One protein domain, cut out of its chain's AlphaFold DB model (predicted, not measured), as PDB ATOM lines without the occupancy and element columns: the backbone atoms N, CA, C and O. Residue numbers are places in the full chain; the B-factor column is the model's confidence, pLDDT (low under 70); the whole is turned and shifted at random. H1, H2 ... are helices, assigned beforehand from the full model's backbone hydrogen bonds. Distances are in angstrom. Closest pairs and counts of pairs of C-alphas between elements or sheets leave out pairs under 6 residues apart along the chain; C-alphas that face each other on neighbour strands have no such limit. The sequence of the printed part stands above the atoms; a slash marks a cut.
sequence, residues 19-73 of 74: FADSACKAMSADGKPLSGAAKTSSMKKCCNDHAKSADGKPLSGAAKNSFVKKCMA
ATOM      1  N   PHE A  19      73.252 -87.799  70.326       44.72
ATOM      2  CA  PHE A  19      72.878 -87.316  69.004       44.72
ATOM      3  C   PHE A  19      72.054 -86.035  69.165       44.72
ATOM      4  O   PHE A  19      70.851 -86.000  68.932       44.72
ATOM      5  N   ALA A  20      72.710 -84.968  69.597       48.69
ATOM      6  CA  ALA A  20      72.284 -83.604  69.324       48.69
ATOM      7  C   ALA A  20      73.277 -82.912  68.375       48.69
ATOM      8  O   ALA A  20      72.891 -81.995  67.656       48.69
ATOM      9  N   ASP A  21      74.523 -83.396  68.311       47.22
ATOM     10  CA  ASP A  21      75.604 -82.735  67.576       47.22
ATOM     11  C   ASP A  21      75.591 -83.028  66.062       47.22
ATOM     12  O   ASP A  21      75.890 -82.167  65.238       47.22
ATOM     13  N   SER A  22      75.161 -84.227  65.652       49.44
ATOM     14  CA  SER A  22      75.283 -84.655  64.247       49.44
ATOM     15  C   SER A  22      74.089 -84.283  63.359       49.44
ATOM     16  O   SER A  22      74.255 -84.163  62.149       49.44
ATOM     17  N   ALA A  23      72.893 -84.087  63.926       54.31
ATOM     18  CA  ALA A  23      71.682 -83.795  63.145       54.31
ATOM     19  C   ALA A  23      71.471 -82.292  62.891       54.31
ATOM     20  O   ALA A  23      70.816 -81.911  61.925       54.31
ATOM     21  N   CYS A  24      72.048 -81.437  63.741       60.28
ATOM     22  CA  CYS A  24      71.823 -79.991  63.730       60.28
ATOM     23  C   CYS A  24      73.032 -79.181  63.276       60.28
ATOM     24  O   CYS A  24      73.166 -77.997  63.594       60.28
ATOM     25  N   LYS A  25      73.914 -79.804  62.492       59.03
ATOM     26  CA  LYS A  25      74.995 -79.081  61.840       59.03
ATOM     27  C   LYS A  25      74.362 -78.156  60.806       59.03
ATOM     28  O   LYS A  25      73.912 -78.608  59.760       59.03
ATOM     29  N   ALA A  26      74.277 -76.865  61.126       59.69
ATOM     30  CA  ALA A  26      73.741 -75.846  60.231       59.69
ATOM     31  C   ALA A  26      74.643 -75.702  59.002       59.69
ATOM     32  O   ALA A  26      75.523 -74.838  58.946       59.69
ATOM     33  N   MET A  27      74.428 -76.581  58.031       55.59
ATOM     34  CA  MET A  27      75.083 -76.616  56.735       55.59
ATOM     35  C   MET A  27      74.035 -76.333  55.659       55.59
ATOM     36  O   MET A  27      72.905 -76.807  55.750       55.59
ATOM     37  N   SER A  28      74.385 -75.501  54.681       52.62
ATOM     38  CA  SER A  28      73.567 -75.313  53.481       52.62
ATOM     39  C   SER A  28      73.466 -76.629  52.707       52.62
ATOM     40  O   SER A  28      74.255 -77.544  52.941       52.62
ATOM     41  N   ALA A  29      72.541 -76.701  51.744       57.75
ATOM     42  CA  ALA A  29      72.420 -77.827  50.810       57.75
ATOM     43  C   ALA A  29      73.765 -78.213  50.152       57.75
ATOM     44  O   ALA A  29      73.995 -79.377  49.847       57.75
ATOM     45  N   ASP A  30      74.683 -77.252  50.029       55.78
ATOM     46  CA  ASP A  30      76.036 -77.406  49.483       55.78
ATOM     47  C   ASP A  30      77.101 -77.852  50.510       55.78
ATOM     48  O   ASP A  30      78.300 -77.784  50.244       55.78
ATOM     49  N   GLY A  31      76.714 -78.228  51.734       58.22
ATOM     50  CA  GLY A  31      77.637 -78.688  52.781       58.22
ATOM     51  C   GLY A  31      78.500 -77.591  53.424       58.22
ATOM     52  O   GLY A  31      79.302 -77.869  54.317       58.22
ATOM     53  N   LYS A  32      78.336 -76.324  53.028       56.75
ATOM     54  CA  LYS A  32      79.011 -75.185  53.667       56.75
ATOM     55  C   LYS A  32      78.306 -74.844  54.984       56.75
ATOM     56  O   LYS A  32      77.078 -74.773  54.982       56.75
ATOM     57  N   PRO A  33      79.018 -74.600  56.105       62.38
ATOM     58  CA  PRO A  33      78.375 -74.062  57.298       62.38
ATOM     59  C   PRO A  33      77.644 -72.771  56.912       62.38
ATOM     60  O   PRO A  33      78.279 -71.862  56.368       62.38
ATOM     61  N   LEU A  34      76.332 -72.683  57.181       61.72
ATOM     62  CA  LEU A  34      75.607 -71.402  57.084       61.72
ATOM     63  C   LEU A  34      76.352 -70.378  57.949       61.72
ATOM     64  O   LEU A  34      77.159 -70.782  58.757       61.72
ATOM     65  N   SER A  35      76.159 -69.067  57.856       63.09
ATOM     66  CA  SER A  35      76.767 -68.141  58.835       63.09
ATOM     67  C   SER A  35      75.780 -67.045  59.214       63.09
ATOM     68  O   SER A  35      74.825 -66.791  58.480       63.09
ATOM     69  N   GLY A  36      75.959 -66.434  60.386       68.88
ATOM     70  CA  GLY A  36      75.059 -65.392  60.891       68.88
ATOM     71  C   GLY A  36      73.625 -65.880  61.150       68.88
ATOM     72  O   GLY A  36      73.408 -67.022  61.557       68.88
ATOM     73  N   ALA A  37      72.634 -65.016  60.901       63.31
ATOM     74  CA  ALA A  37      71.219 -65.265  61.208       63.31
ATOM     75  C   ALA A  37      70.641 -66.532  60.546       63.31
ATOM     76  O   ALA A  37      69.718 -67.145  61.084       63.31
ATOM     77  N   ALA A  38      71.210 -66.954  59.412       63.56
ATOM     78  CA  ALA A  38      70.799 -68.162  58.708       63.56
ATOM     79  C   ALA A  38      71.231 -69.446  59.441       63.56
ATOM     80  O   ALA A  38      70.480 -70.424  59.432       63.56
ATOM     81  N   LYS A  39      72.375 -69.444  60.156       66.81
ATOM     82  CA  LYS A  39      72.684 -70.533  61.106       66.81
ATOM     83  C   LYS A  39      71.654 -70.559  62.214       66.81
ATOM     84  O   LYS A  39      71.131 -71.617  62.528       66.81
ATOM     85  N   THR A  40      71.355 -69.406  62.804       72.88
ATOM     86  CA  THR A  40      70.520 -69.332  64.003       72.88
ATOM     87  C   THR A  40      69.079 -69.759  63.730       72.88
ATOM     88  O   THR A  40      68.485 -70.444  64.561       72.88
ATOM     89  N   SER A  41      68.510 -69.390  62.576       71.88
ATOM     90  CA  SER A  41      67.162 -69.818  62.176       71.88
ATOM     91  C   SER A  41      67.112 -71.312  61.837       71.88
ATOM     92  O   SER A  41      66.192 -72.004  62.277       71.88
ATOM     93  N   SER A  42      68.132 -71.820  61.137       73.38
ATOM     94  CA  SER A  42      68.246 -73.235  60.766       73.38
ATOM     95  C   SER A  42      68.478 -74.119  61.991       73.38
ATOM     96  O   SER A  42      67.783 -75.118  62.160       73.38
ATOM     97  N   MET A  43      69.365 -73.707  62.904       76.56
ATOM     98  CA  MET A  43      69.573 -74.360  64.200       76.56
ATOM     99  C   MET A  43      68.304 -74.307  65.037       76.56
ATOM    100  O   MET A  43      67.880 -75.344  65.515       76.56
ATOM    101  N   LYS A  44      67.620 -73.160  65.167       79.12
ATOM    102  CA  LYS A  44      66.338 -73.108  65.898       79.12
ATOM    103  C   LYS A  44      65.321 -74.100  65.349       79.12
ATOM    104  O   LYS A  44      64.651 -74.769  66.134       79.12
ATOM    105  N   LYS A  45      65.183 -74.177  64.024       77.62
ATOM    106  CA  LYS A  45      64.198 -75.051  63.386       77.62
ATOM    107  C   LYS A  45      64.562 -76.523  63.557       77.62
ATOM    108  O   LYS A  45      63.709 -77.297  63.974       77.62
ATOM    109  N   CYS A  46      65.824 -76.880  63.343       80.19
ATOM    110  CA  CYS A  46      66.301 -78.233  63.583       80.19
ATOM    111  C   CYS A  46      66.237 -78.610  65.077       80.19
ATOM    112  O   CYS A  46      65.648 -79.626  65.420       80.19
ATOM    113  N   CYS A  47      66.709 -77.773  66.000       80.06
ATOM    114  CA  CYS A  47      66.632 -78.045  67.436       80.06
ATOM    115  C   CYS A  47      65.185 -78.241  67.914       80.06
ATOM    116  O   CYS A  47      64.947 -79.019  68.831       80.06
ATOM    117  N   ASN A  48      64.214 -77.543  67.315       81.31
ATOM    118  CA  ASN A  48      62.799 -77.722  67.636       81.31
ATOM    119  C   ASN A  48      62.242 -79.033  67.055       81.31
ATOM    120  O   ASN A  48      61.560 -79.769  67.764       81.31
ATOM    121  N   ASP A  49      62.588 -79.374  65.808       81.56
ATOM    122  CA  ASP A  49      62.163 -80.637  65.191       81.56
ATOM    123  C   ASP A  49      62.766 -81.857  65.905       81.56
ATOM    124  O   ASP A  49      62.100 -82.866  66.142       81.56
ATOM    125  N   HIS A  50      64.018 -81.735  66.341       76.75
ATOM    126  CA  HIS A  50      64.756 -82.767  67.058       76.75
ATOM    127  C   HIS A  50      64.545 -82.729  68.579       76.75
ATOM    128  O   HIS A  50      65.126 -83.554  69.280       76.75
ATOM    129  N   ALA A  51      63.685 -81.846  69.106       80.88
ATOM    130  CA  ALA A  51      63.297 -81.834  70.519       80.88
ATOM    131  C   ALA A  51      62.357 -83.010  70.840       80.88
ATOM    132  O   ALA A  51      61.179 -82.829  71.165       80.88
ATOM    133  N   LYS A  52      62.882 -84.228  70.729       81.56
ATOM    134  CA  LYS A  52      62.208 -85.505  70.962       81.56
ATOM    135  C   LYS A  52      62.932 -86.255  72.094       81.56
ATOM    136  O   LYS A  52      64.136 -86.105  72.275       81.56
ATOM    137  N   SER A  53      62.175 -86.993  72.904       72.31
ATOM    138  CA  SER A  53      62.684 -87.912  73.931       72.31
ATOM    139  C   SER A  53      63.462 -89.053  73.275       72.31
ATOM    140  O   SER A  53      63.326 -89.281  72.072       72.31
ATOM    141  N   ALA A  54      64.195 -89.825  74.076       73.19
ATOM    142  CA  ALA A  54      64.793 -91.090  73.648       73.19
ATOM    143  C   ALA A  54      63.759 -92.041  73.003       73.19
ATOM    144  O   ALA A  54      64.087 -92.792  72.095       73.19
ATOM    145  N   ASP A  55      62.492 -91.932  73.407       76.25
ATOM    146  CA  ASP A  55      61.356 -92.700  72.882       76.25
ATOM    147  C   ASP A  55      60.766 -92.126  71.575       76.25
ATOM    148  O   ASP A  55      59.680 -92.514  71.151       76.25
ATOM    149  N   GLY A  56      61.399 -91.112  70.972       76.06
ATOM    150  CA  GLY A  56      60.918 -90.437  69.759       76.06
ATOM    151  C   GLY A  56      59.721 -89.499  69.972       76.06
ATOM    152  O   GLY A  56      59.308 -88.794  69.049       76.06
ATOM    153  N   LYS A  57      59.172 -89.430  71.190       81.81
ATOM    154  CA  LYS A  57      58.048 -88.545  71.521       81.81
ATOM    155  C   LYS A  57      58.513 -87.089  71.588       81.81
ATOM    156  O   LYS A  57      59.520 -86.831  72.242       81.81
ATOM    157  N   PRO A  58      57.803 -86.115  70.994       82.12
ATOM    158  CA  PRO A  58      58.178 -84.712  71.131       82.12
ATOM    159  C   PRO A  58      58.222 -84.315  72.613       82.12
ATOM    160  O   PRO A  58      57.228 -84.465  73.328       82.12
ATOM    161  N   LEU A  59      59.369 -83.796  73.066       81.31
ATOM    162  CA  LEU A  59      59.518 -83.171  74.385       81.31
ATOM    163  C   LEU A  59      58.507 -82.034  74.482       81.31
ATOM    164  O   LEU A  59      58.209 -81.443  73.461       81.31
ATOM    165  N   SER A  60      57.981 -81.683  75.650       82.81
ATOM    166  CA  SER A  60      57.066 -80.538  75.803       82.81
ATOM    167  C   SER A  60      57.415 -79.693  77.017       82.81
ATOM    168  O   SER A  60      58.104 -80.147  77.929       82.81
ATOM    169  N   GLY A  61      56.997 -78.426  76.987       86.25
ATOM    170  CA  GLY A  61      57.247 -77.468  78.063       86.25
ATOM    171  C   GLY A  61      58.738 -77.241  78.341       86.25
ATOM    172  O   GLY A  61      59.528 -76.988  77.428       86.25
ATOM    173  N   ALA A  62      59.123 -77.333  79.615       83.69
ATOM    174  CA  ALA A  62      60.470 -77.024  80.092       83.69
ATOM    175  C   ALA A  62      61.563 -77.928  79.493       83.69
ATOM    176  O   ALA A  62      62.667 -77.451  79.226       83.69
ATOM    177  N   ALA A  63      61.258 -79.203  79.224       79.94
ATOM    178  CA  ALA A  63      62.201 -80.138  78.605       79.94
ATOM    179  C   ALA A  63      62.525 -79.722  77.163       79.94
ATOM    180  O   ALA A  63      63.691 -79.662  76.774       79.94
ATOM    181  N   LYS A  64      61.488 -79.338  76.409       81.75
ATOM    182  CA  LYS A  64      61.596 -78.834  75.035       81.75
ATOM    183  C   LYS A  64      62.438 -77.546  75.001       81.75
ATOM    184  O   LYS A  64      63.377 -77.435  74.221       81.75
ATOM    185  N   ASN A  65      62.167 -76.609  75.914       83.75
ATOM    186  CA  ASN A  65      62.912 -75.350  76.008       83.75
ATOM    187  C   ASN A  65      64.381 -75.555  76.419       83.75
ATOM    188  O   ASN A  65      65.275 -74.943  75.844       83.75
ATOM    189  N   SER A  66      64.645 -76.439  77.385       83.50
ATOM    190  CA  SER A  66      66.006 -76.747  77.846       83.50
ATOM    191  C   SER A  66      66.830 -77.442  76.764       83.50
ATOM    192  O   SER A  66      68.006 -77.120  76.602       83.50
ATOM    193  N   PHE A  67      66.206 -78.343  75.997       83.44
ATOM    194  CA  PHE A  67      66.828 -78.997  74.850       83.44
ATOM    195  C   PHE A  67      67.196 -77.984  73.766       83.44
ATOM    196  O   PHE A  67      68.357 -77.907  73.384       83.44
ATOM    197  N   VAL A  68      66.245 -77.150  73.328       82.19
ATOM    198  CA  VAL A  68      66.502 -76.130  72.297       82.19
ATOM    199  C   VAL A  68      67.591 -75.161  72.752       82.19
ATOM    200  O   VAL A  68      68.488 -74.841  71.981       82.19
ATOM    201  N   LYS A  69      67.566 -74.736  74.019       83.31
ATOM    202  CA  LYS A  69      68.563 -73.810  74.569       83.31
ATOM    203  C   LYS A  69      69.967 -74.421  74.626       83.31
ATOM    204  O   LYS A  69      70.921 -73.720  74.320       83.31
ATOM    205  N   LYS A  70      70.095 -75.712  74.957       79.44
ATOM    206  CA  LYS A  70      71.373 -76.451  74.888       79.44
ATOM    207  C   LYS A  70      71.827 -76.700  73.452       79.44
ATOM    208  O   LYS A  70      72.993 -76.506  73.156       79.44
ATOM    209  N   CYS A  71      70.904 -77.058  72.568       79.94
ATOM    210  CA  CYS A  71      71.164 -77.303  71.151       79.94
ATOM    211  C   CYS A  71      71.624 -76.032  70.410       79.94
ATOM    212  O   CYS A  71      72.461 -76.104  69.522       79.94
ATOM    213  N   MET A  72      71.130 -74.856  70.806       74.88
ATOM    214  CA  MET A  72      71.570 -73.562  70.271       74.88
ATOM    215  C   MET A  72      72.870 -73.019  70.884       74.88
ATOM    216  O   MET A  72      73.415 -72.052  70.358       74.88
ATOM    217  N   ALA A  73      73.299 -73.555  72.028       72.44
ATOM    218  CA  ALA A  73      74.503 -73.112  72.729       72.44
ATOM    219  C   ALA A  73      75.767 -73.883  72.303       72.44
ATOM    220  O   ALA A  73      76.841 -73.580  72.822       72.44
TER     221      ALA A  73
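AT A GLANCE: This is residues 19 to 73 of the 74 residues of an uncharacterized protein of Afipia felis (UniProt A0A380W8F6). A loose helical hairpin makes the core: H1 and H2 run opposite ways and overlap only in part, H2 meeting H1 along its later residues 43 to 48. Two long loops go with it: residues 19 to 36 run out to Asp 30 and fold back into H1, and residues 50 to 61 join the helices. The printed part has 55 residues with two named helices, H1 then H2, and no named strand; the class is all helix, with under half of the residues in named elements. It is compact, with a radius of gyration of the C-alphas of 11.5 A, yet elongated, spanning 31 by 19 by 13 A.

IN THESE COORDINATES: H1, the longest helix, is residues 37 to 49, 18.3 A long, beginning at C-alpha 37 (71.219, -65.265, 61.208). H2 is residues 62 to 71, 13.9 A long, ending at C-alpha 71 (71.164, -77.303, 71.151).

HOW THE PARTS SIT: H1 touches H2 with residues 43 to 48 alone; the closest C-alphas, of Cys 47 and Val 68, are 5.2 A apart. This hairpin has a steep tilt of 41 degrees, opposite ways. In H1 and H2 every O i to N i+4 pair is within hydrogen-bond range.

THE WHOLE: The C-alphas farthest apart, of Asp 30 and Ala 62, are 34.3 A apart. The printed part has no cut, and the link from H1 to H2 is long. Residues 19 to 39 have pLDDT under 70.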